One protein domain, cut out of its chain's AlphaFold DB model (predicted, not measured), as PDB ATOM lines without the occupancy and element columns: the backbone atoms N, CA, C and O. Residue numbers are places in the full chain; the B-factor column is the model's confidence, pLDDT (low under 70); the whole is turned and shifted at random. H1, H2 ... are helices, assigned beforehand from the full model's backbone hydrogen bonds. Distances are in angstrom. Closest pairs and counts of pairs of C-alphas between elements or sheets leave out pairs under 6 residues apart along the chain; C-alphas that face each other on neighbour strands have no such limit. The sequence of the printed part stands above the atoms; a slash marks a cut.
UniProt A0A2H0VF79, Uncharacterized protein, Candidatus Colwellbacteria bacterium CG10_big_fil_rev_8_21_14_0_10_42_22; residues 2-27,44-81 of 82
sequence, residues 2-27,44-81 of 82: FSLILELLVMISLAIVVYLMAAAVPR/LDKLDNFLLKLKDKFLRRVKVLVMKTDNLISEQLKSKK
ATOM      1  N   PHE A   2     151.186 136.503 149.630       79.81
ATOM      2  CA  PHE A   2     152.353 136.952 150.413       79.81
ATOM      3  C   PHE A   2     152.473 138.473 150.578       79.81
ATOM      4  O   PHE A   2     152.813 138.923 151.664       79.81
ATOM      5  N   SER A   3     152.138 139.264 149.556       87.00
ATOM      6  CA  SER A   3     152.239 140.730 149.629       87.00
ATOM      7  C   SER A   3     151.334 141.338 150.705       87.00
ATOM      8  O   SER A   3     151.784 142.201 151.443       87.00
ATOM      9  N   LEU A   4     150.107 140.825 150.862       90.69
ATOM     10  CA  LEU A   4     149.166 141.282 151.896       90.69
ATOM     11  C   LEU A   4     149.646 140.917 153.305       90.69
ATOM     12  O   LEU A   4     149.519 141.707 154.232       90.69
ATOM     13  N   ILE A   5     150.212 139.718 153.468       92.69
ATOM     14  CA  ILE A   5     150.768 139.262 154.750       92.69
ATOM     15  C   ILE A   5     151.993 140.103 155.119       92.69
ATOM     16  O   ILE A   5     152.151 140.487 156.275       92.69
ATOM     17  N   LEU A   6     152.843 140.403 154.135       95.06
ATOM     18  CA  LEU A   6     154.029 141.229 154.324       95.06
ATOM     19  C   LEU A   6     153.648 142.673 154.670       95.06
ATOM     20  O   LEU A   6     154.191 143.226 155.619       95.06
ATOM     21  N   GLU A   7     152.678 143.253 153.966       93.75
ATOM     22  CA  GLU A   7     152.151 144.593 154.242       93.75
ATOM     23  C   GLU A   7     151.522 144.680 155.638       93.75
ATOM     24  O   GLU A   7     151.815 145.606 156.393       93.75
ATOM     25  N   LEU A   8     150.738 143.673 156.034       94.62
ATOM     26  CA  LEU A   8     150.168 143.584 157.376       94.62
ATOM     27  C   LEU A   8     151.261 143.510 158.451       94.62
ATOM     28  O   LEU A   8     151.187 144.222 159.451       94.62
ATOM     29  N   LEU A   9     152.287 142.678 158.251       95.38
ATOM     30  CA  LEU A   9     153.423 142.574 159.171       95.38
ATOM     31  C   LEU A   9     154.178 143.899 159.293       95.38
ATOM     32  O   LEU A   9     154.505 144.313 160.406       95.38
ATOM     33  N   VAL A  10     154.413 144.584 158.171       95.00
ATOM     34  CA  VAL A  10     155.060 145.900 158.149       95.00
ATOM     35  C   VAL A  10     154.213 146.918 158.915       95.00
ATOM     36  O   VAL A  10     154.738 147.577 159.812       95.00
ATOM     37  N   MET A  11     152.905 146.985 158.664       94.88
ATOM     38  CA  MET A  11     151.991 147.894 159.367       94.88
ATOM     39  C   MET A  11     151.913 147.606 160.872       94.88
ATOM     40  O   MET A  11     151.933 148.538 161.676       94.88
ATOM     41  N   ILE A  12     151.891 146.333 161.278       93.88
ATOM     42  CA  ILE A  12     151.920 145.936 162.693       93.88
ATOM     43  C   ILE A  12     153.248 146.340 163.339       93.88
ATOM     44  O   ILE A  12     153.251 146.902 164.432       93.88
ATOM     45  N   SER A  13     154.376 146.092 162.668       90.75
ATOM     46  CA  SER A  13     155.694 146.468 163.186       90.75
ATOM     47  C   SER A  13     155.826 147.984 163.363       90.75
ATOM     48  O   SER A  13     156.290 148.443 164.407       90.75
ATOM     49  N   LEU A  14     155.316 148.765 162.405       92.81
ATOM     50  CA  LEU A  14     155.289 150.221 162.470       92.81
ATOM     51  C   LEU A  14     154.405 150.707 163.624       92.81
ATOM     52  O   LEU A  14     154.823 151.564 164.400       92.81
ATOM     53  N   ALA A  15     153.214 150.126 163.785       89.44
ATOM     54  CA  ALA A  15     152.310 150.458 164.881       89.44
ATOM     55  C   ALA A  15     152.941 150.180 166.254       89.44
ATOM     56  O   ALA A  15     152.786 150.985 167.169       89.44
ATOM     57  N   ILE A  16     153.693 149.082 166.395       86.88
ATOM     58  CA  ILE A  16     154.428 148.761 167.625       86.88
ATOM     59  C   ILE A  16     155.516 149.803 167.892       86.88
ATOM     60  O   ILE A  16     155.615 150.288 169.014       86.88
ATOM     61  N   VAL A  17     156.309 150.182 166.886       85.94
ATOM     62  CA  VAL A  17     157.360 151.203 167.043       85.94
ATOM     63  C   VAL A  17     156.763 152.550 167.452       85.94
ATOM     64  O   VAL A  17     157.232 153.160 168.410       85.94
ATOM     65  N   VAL A  18     155.695 152.989 166.783       86.88
ATOM     66  CA  VAL A  18     154.990 154.235 167.120       86.88
ATOM     67  C   VAL A  18     154.393 154.162 168.526       86.88
ATOM     68  O   VAL A  18     154.506 155.119 169.289       86.88
ATOM     69  N   TYR A  19     153.806 153.025 168.904       82.69
ATOM     70  CA  TYR A  19     153.289 152.802 170.252       82.69
ATOM     71  C   TYR A  19     154.393 152.877 171.310       82.69
ATOM     72  O   TYR A  19     154.213 153.528 172.334       82.69
ATOM     73  N   LEU A  20     155.546 152.252 171.055       79.00
ATOM     74  CA  LEU A  20     156.699 152.309 171.948       79.00
ATOM     75  C   LEU A  20     157.247 153.728 172.057       79.00
ATOM     76  O   LEU A  20     157.532 154.160 173.167       79.00
ATOM     77  N   MET A  21     157.331 154.479 170.956       73.06
ATOM     78  CA  MET A  21     157.705 155.894 171.001       73.06
ATOM     79  C   MET A  21     156.706 156.707 171.824       73.06
ATOM     80  O   MET A  21     157.114 157.426 172.726       73.06
ATOM     81  N   ALA A  22     155.402 156.552 171.590       75.94
ATOM     82  CA  ALA A  22     154.365 157.257 172.344       75.94
ATOM     83  C   ALA A  22     154.334 156.879 173.836       75.94
ATOM     84  O   ALA A  22     153.989 157.708 174.674       75.94
ATOM     85  N   ALA A  23     154.687 155.637 174.176       71.56
ATOM     86  CA  ALA A  23     154.806 155.172 175.556       71.56
ATOM     87  C   ALA A  23     156.124 155.608 176.219       71.56
ATOM     88  O   ALA A  23     156.160 155.796 177.433       71.56
ATOM     89  N   ALA A  24     157.196 155.755 175.436       66.94
ATOM     90  CA  ALA A  24     158.497 156.236 175.885       66.94
ATOM     91  C   ALA A  24     158.547 157.760 176.021       66.94
ATOM     92  O   ALA A  24     159.407 158.256 176.744       66.94
ATOM     93  N   VAL A  25     157.634 158.497 175.372       63.62
ATOM     94  CA  VAL A  25     157.386 159.905 175.690       63.62
ATOM     95  C   VAL A  25     156.898 159.940 177.140       63.62
ATOM     96  O   VAL A  25     155.784 159.483 177.420       63.62
ATOM     97  N   PRO A  26     157.729 160.425 178.081       60.44
ATOM     98  CA  PRO A  26     157.352 160.459 179.477       60.44
ATOM     99  C   PRO A  26     156.139 161.375 179.566       60.44
ATOM    100  O   PRO A  26     156.216 162.562 179.248       60.44
ATOM    101  N   ARG A  27     154.989 160.818 179.955       55.38
ATOM    102  CA  ARG A  27     153.875 161.654 180.385       55.38
ATOM    103  C   ARG A  27     154.409 162.449 181.564       55.38
ATOM    104  O   ARG A  27     154.751 161.856 182.586       55.38
ATOM    105  N   LEU A  44     166.551 153.821 183.062       58.72
ATOM    106  CA  LEU A  44     166.476 152.410 182.693       58.72
ATOM    107  C   LEU A  44     165.758 151.621 183.790       58.72
ATOM    108  O   LEU A  44     164.907 150.803 183.473       58.72
ATOM    109  N   ASP A  45     165.974 151.969 185.062       58.44
ATOM    110  CA  ASP A  45     165.303 151.331 186.200       58.44
ATOM    111  C   ASP A  45     163.780 151.534 186.209       58.44
ATOM    112  O   ASP A  45     163.024 150.668 186.657       58.44
ATOM    113  N   LYS A  46     163.285 152.675 185.706       61.94
ATOM    114  CA  LYS A  46     161.837 152.938 185.624       61.94
ATOM    115  C   LYS A  46     161.211 152.192 184.446       61.94
ATOM    116  O   LYS A  46     160.105 151.669 184.578       61.94
ATOM    117  N   LEU A  47     161.928 152.110 183.323       61.41
ATOM    118  CA  LEU A  47     161.516 151.341 182.149       61.41
ATOM    119  C   LEU A  47     161.522 149.838 182.431       61.41
ATOM    120  O   LEU A  47     160.557 149.161 182.089       61.41
ATOM    121  N   ASP A  48     162.546 149.329 183.112       63.66
ATOM    122  CA  ASP A  48     162.670 147.907 183.430       63.66
ATOM    123  C   ASP A  48     161.560 147.457 184.393       63.66
ATOM    124  O   ASP A  48     160.854 146.480 184.140       63.66
ATOM    125  N   ASN A  49     161.258 148.261 185.419       64.31
ATOM    126  CA  ASN A  49     160.114 148.011 186.302       64.31
ATOM    127  C   ASN A  49     158.754 148.075 185.582       64.31
ATOM    128  O   ASN A  49     157.817 147.355 185.945       64.31
ATOM    129  N   PHE A  50     158.613 148.931 184.567       62.28
ATOM    130  CA  PHE A  50     157.394 149.009 183.762       62.28
ATOM    131  C   PHE A  50     157.260 147.804 182.818       62.28
ATOM    132  O   PHE A  50     156.178 147.218 182.721       62.28
ATOM    133  N   LEU A  51     158.363 147.379 182.194       62.34
ATOM    134  CA  LEU A  51     158.440 146.186 181.353       62.34
ATOM    135  C   LEU A  51     158.154 144.914 182.146       62.34
ATOM    136  O   LEU A  51     157.372 144.088 181.682       62.34
ATOM    137  N   LEU A  52     158.699 144.773 183.356       67.81
ATOM    138  CA  LEU A  52     158.416 143.642 184.241       67.81
ATOM    139  C   LEU A  52     156.918 143.556 184.578       67.81
ATOM    140  O   LEU A  52     156.299 142.505 184.400       67.81
ATOM    141  N   LYS A  53     156.287 144.681 184.941       64.56
ATOM    142  CA  LYS A  53     154.839 144.730 185.224       64.56
ATOM    143  C   LYS A  53     153.973 144.433 183.996       64.56
ATOM    144  O   LYS A  53     152.945 143.758 184.112       64.56
ATOM    145  N   LEU A  54     154.357 144.936 182.822       66.81
ATOM    146  CA  LEU A  54     153.678 144.649 181.555       66.81
ATOM    147  C   LEU A  54     153.799 143.173 181.181       66.81
ATOM    148  O   LEU A  54     152.791 142.544 180.853       66.81
ATOM    149  N   LYS A  55     155.010 142.620 181.275       66.44
ATOM    150  CA  LYS A  55     155.329 141.225 180.973       66.44
ATOM    151  C   LYS A  55     154.515 140.279 181.849       66.44
ATOM    152  O   LYS A  55     153.882 139.378 181.309       66.44
ATOM    153  N   ASP A  56     154.432 140.521 183.155       71.62
ATOM    154  CA  ASP A  56     153.658 139.671 184.071       71.62
ATOM    155  C   ASP A  56     152.156 139.696 183.771       71.62
ATOM    156  O   ASP A  56     151.482 138.659 183.739       71.62
ATOM    157  N   LYS A  57     151.607 140.882 183.488       71.88
ATOM    158  CA  LYS A  57     150.185 141.035 183.152       71.88
ATOM    159  C   LYS A  57     149.855 140.406 181.799       71.88
ATOM    160  O   LYS A  57     148.792 139.799 181.648       71.88
ATOM    161  N   PHE A  58     150.765 140.532 180.836       72.44
ATOM    162  CA  PHE A  58     150.653 139.926 179.516       72.44
ATOM    163  C   PHE A  58     150.756 138.401 179.594       72.44
ATOM    164  O   PHE A  58     149.845 137.718 179.135       72.44
ATOM    165  N   LEU A  59     151.774 137.862 180.272       72.56
ATOM    166  CA  LEU A  59     151.956 136.425 180.506       72.56
ATOM    167  C   LEU A  59     150.734 135.802 181.174       72.56
ATOM    168  O   LEU A  59     150.280 134.736 180.760       72.56
ATOM    169  N   ARG A  60     150.148 136.479 182.169       77.50
ATOM    170  CA  ARG A  60     148.927 135.999 182.824       77.50
ATOM    171  C   ARG A  60     147.747 135.930 181.854       77.50
ATOM    172  O   ARG A  60     147.001 134.955 181.879       77.50
ATOM    173  N   ARG A  61     147.575 136.937 180.991       75.19
ATOM    174  CA  ARG A  61     146.509 136.949 179.975       75.19
ATOM    175  C   ARG A  61     146.733 135.890 178.899       75.19
ATOM    176  O   ARG A  61     145.790 135.178 178.575       75.19
ATOM    177  N   VAL A  62     147.964 135.739 178.408       81.44
ATOM    178  CA  VAL A  62     148.337 134.712 177.424       81.44
ATOM    179  C   VAL A  62     148.117 133.316 177.999       81.44
ATOM    180  O   VAL A  62     147.475 132.504 177.350       81.44
ATOM    181  N   LYS A  63     148.538 133.049 179.242       82.31
ATOM    182  CA  LYS A  63     148.305 131.758 179.912       82.31
ATOM    183  C   LYS A  63     146.818 131.406 179.988       82.31
ATOM    184  O   LYS A  63     146.439 130.282 179.679       82.31
ATOM    185  N   VAL A  64     145.975 132.363 180.381       87.12
ATOM    186  CA  VAL A  64     144.517 132.156 180.439       87.12
ATOM    187  C   VAL A  64     143.938 131.937 179.043       87.12
ATOM    188  O   VAL A  64     143.065 131.090 178.879       87.12
ATOM    189  N   LEU A  65     144.415 132.673 178.039       85.19
ATOM    190  CA  LEU A  65     143.957 132.522 176.662       85.19
ATOM    191  C   LEU A  65     144.333 131.147 176.099       85.19
ATOM    192  O   LEU A  65     143.452 130.474 175.581       85.19
ATOM    193  N   VAL A  66     145.575 130.698 176.315       86.00
ATOM    194  CA  VAL A  66     146.058 129.356 175.955       86.00
ATOM    195  C   VAL A  66     145.214 128.275 176.632       86.00
ATOM    196  O   VAL A  66     144.706 127.405 175.932       86.00
ATOM    197  N   MET A  67     144.975 128.370 177.949       85.44
ATOM    198  CA  MET A  67     144.095 127.430 178.662       85.44
ATOM    199  C   MET A  67     142.675 127.408 178.091       85.44
ATOM    200  O   MET A  67     142.077 126.344 177.994       85.44
ATOM    201  N   LYS A  68     142.117 128.563 177.703       83.31
ATOM    202  CA  LYS A  68     140.785 128.616 177.085       83.31
ATOM    203  C   LYS A  68     140.768 127.954 175.713       83.31
ATOM    204  O   LYS A  68     139.850 127.192 175.441       83.31
ATOM    205  N   THR A  69     141.760 128.217 174.864       84.25
ATOM    206  CA  THR A  69     141.877 127.536 173.566       84.25
ATOM    207  C   THR A  69     142.059 126.036 173.730       84.25
ATOM    208  O   THR A  69     141.386 125.286 173.037       84.25
ATOM    209  N   ASP A  70     142.892 125.595 174.668       82.00
ATOM    210  CA  ASP A  70     143.118 124.171 174.929       82.00
ATOM    211  C   ASP A  70     141.836 123.480 175.425       82.00
ATOM    212  O   ASP A  70     141.454 122.411 174.944       82.00
ATOM    213  N   ASN A  71     141.085 124.152 176.305       83.62
ATOM    214  CA  ASN A  71     139.795 123.659 176.782       83.62
ATOM    215  C   ASN A  71     138.748 123.584 175.656       83.62
ATOM    216  O   ASN A  71     138.039 122.590 175.551       83.62
ATOM    217  N   LEU A  72     138.688 124.589 174.774       83.06
ATOM    218  CA  LEU A  72     137.789 124.590 173.614       83.06
ATOM    219  C   LEU A  72     138.149 123.496 172.600       83.06
ATOM    220  O   LEU A  72     137.262 122.832 172.070       83.06
ATOM    221  N   ILE A  73     139.439 123.288 172.334       82.62
ATOM    222  CA  ILE A  73     139.917 122.237 171.426       82.62
ATOM    223  C   ILE A  73     139.591 120.857 172.006       82.62
ATOM    224  O   ILE A  73     139.086 119.991 171.291       82.62
ATOM    225  N   SER A  74     139.806 120.670 173.310       80.06
ATOM    226  CA  SER A  74     139.457 119.439 174.025       80.06
ATOM    227  C   SER A  74     137.956 119.151 173.980       80.06
ATOM    228  O   SER A  74     137.545 118.011 173.758       80.06
ATOM    229  N   GLU A  75     137.123 120.179 174.141       79.56
ATOM    230  CA  GLU A  75     135.666 120.062 174.078       79.56
ATOM    231  C   GLU A  75     135.183 119.707 172.660       79.56
ATOM    232  O   GLU A  75     134.379 118.786 172.491       79.56
ATOM    233  N   GLN A  76     135.749 120.338 171.624       78.38
ATOM    234  CA  GLN A  76     135.445 120.002 170.228       78.38
ATOM    235  C   GLN A  76     135.907 118.590 169.836       78.38
ATOM    236  O   GLN A  76     135.191 117.885 169.124       78.38
ATOM    237  N   LEU A  77     137.069 118.140 170.320       73.62
ATOM    238  CA  LEU A  77     137.561 116.776 170.095       73.62
ATOM    239  C   LEU A  77     136.691 115.726 170.796       73.62
ATOM    240  O   LEU A  77     136.433 114.664 170.232       73.62
ATOM    241  N   LYS A  78     136.196 116.028 172.001       75.69
ATOM    242  CA  LYS A  78     135.293 115.143 172.745       75.69
ATOM    243  C   LYS A  78     133.917 115.045 172.077       75.69
ATOM    244  O   LYS A  78     133.356 113.956 172.017       75.69
ATOM    245  N   SER A  79     133.412 116.149 171.521       66.88
ATOM    246  CA  SER A  79     132.136 116.188 170.793       66.88
ATOM    247  C   SER A  79     132.170 115.458 169.447       66.88
ATOM    248  O   SER A  79     131.126 115.005 168.995       66.88
ATOM    249  N   LYS A  80     133.334 115.338 168.795       59.69
ATOM    250  CA  LYS A  80     133.486 114.636 167.503       59.69
ATOM    251  C   LYS A  80     133.633 113.115 167.628       59.69
ATOM    252  O   LYS A  80     133.705 112.439 166.606       59.69
ATOM    253  N   LYS A  81     133.734 112.587 168.853       54.81
ATOM    254  CA  LYS A  81     133.902 111.151 169.133       54.81
ATOM    255  C   LYS A  81     132.573 110.431 169.435       54.81
ATOM    256  O   LYS A  81     132.611 109.277 169.855       54.81
TER     257      LYS A  81
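AT A GLANCE: This is residues 2 to 27 and 44 to 81 of the 82 residues of an uncharacterized protein of Candidatus Colwellbacteria bacterium CG10_big_fil_rev_8_21_14_0_10_42_22 (UniProt A0A2H0VF79). Two long helices, H2 and the shorter H1, make an open V, its narrow end at the cut between them and its arms spreading away from it with nothing packed between. The printed part has 64 residues, with H1 then H2 along the chain and no named strand; the class is all helix. It is extended, with a radius of gyration of the C-alphas of 18.2 A, and flat, spanning 55 by 36 by 15 A.

HOW THE PARTS SIT: H2, residues 44 to 79, and H1, residues 2 to 24, are apart, with no C-alpha of the one within 8 A of the other. Residues 48 to 81 stand free, and so do residues 2 to 23. In H1 and H2 every O i to N i+4 pair is within hydrogen-bond range.

IN THESE COORDINATES: H2 measures 51.3 A, from C-alpha 44 at (166.476, 152.410, 182.693) to C-alpha 79 at (132.136, 116.188, 170.793). H1 measures 32.5 A, beginning with C-alpha 2 at (152.353, 136.952, 150.413).

THE WHOLE: The C-alphas farthest apart, of Pro 26 and Lys 81, are 55.6 A apart. Residues 28 to 43 are not printed; C-alphas 27 and 44 are 15.8 A apart across the cut. The pLDDT is under 70 in residues 24 to 27, 44 to 55 and 79 to 81.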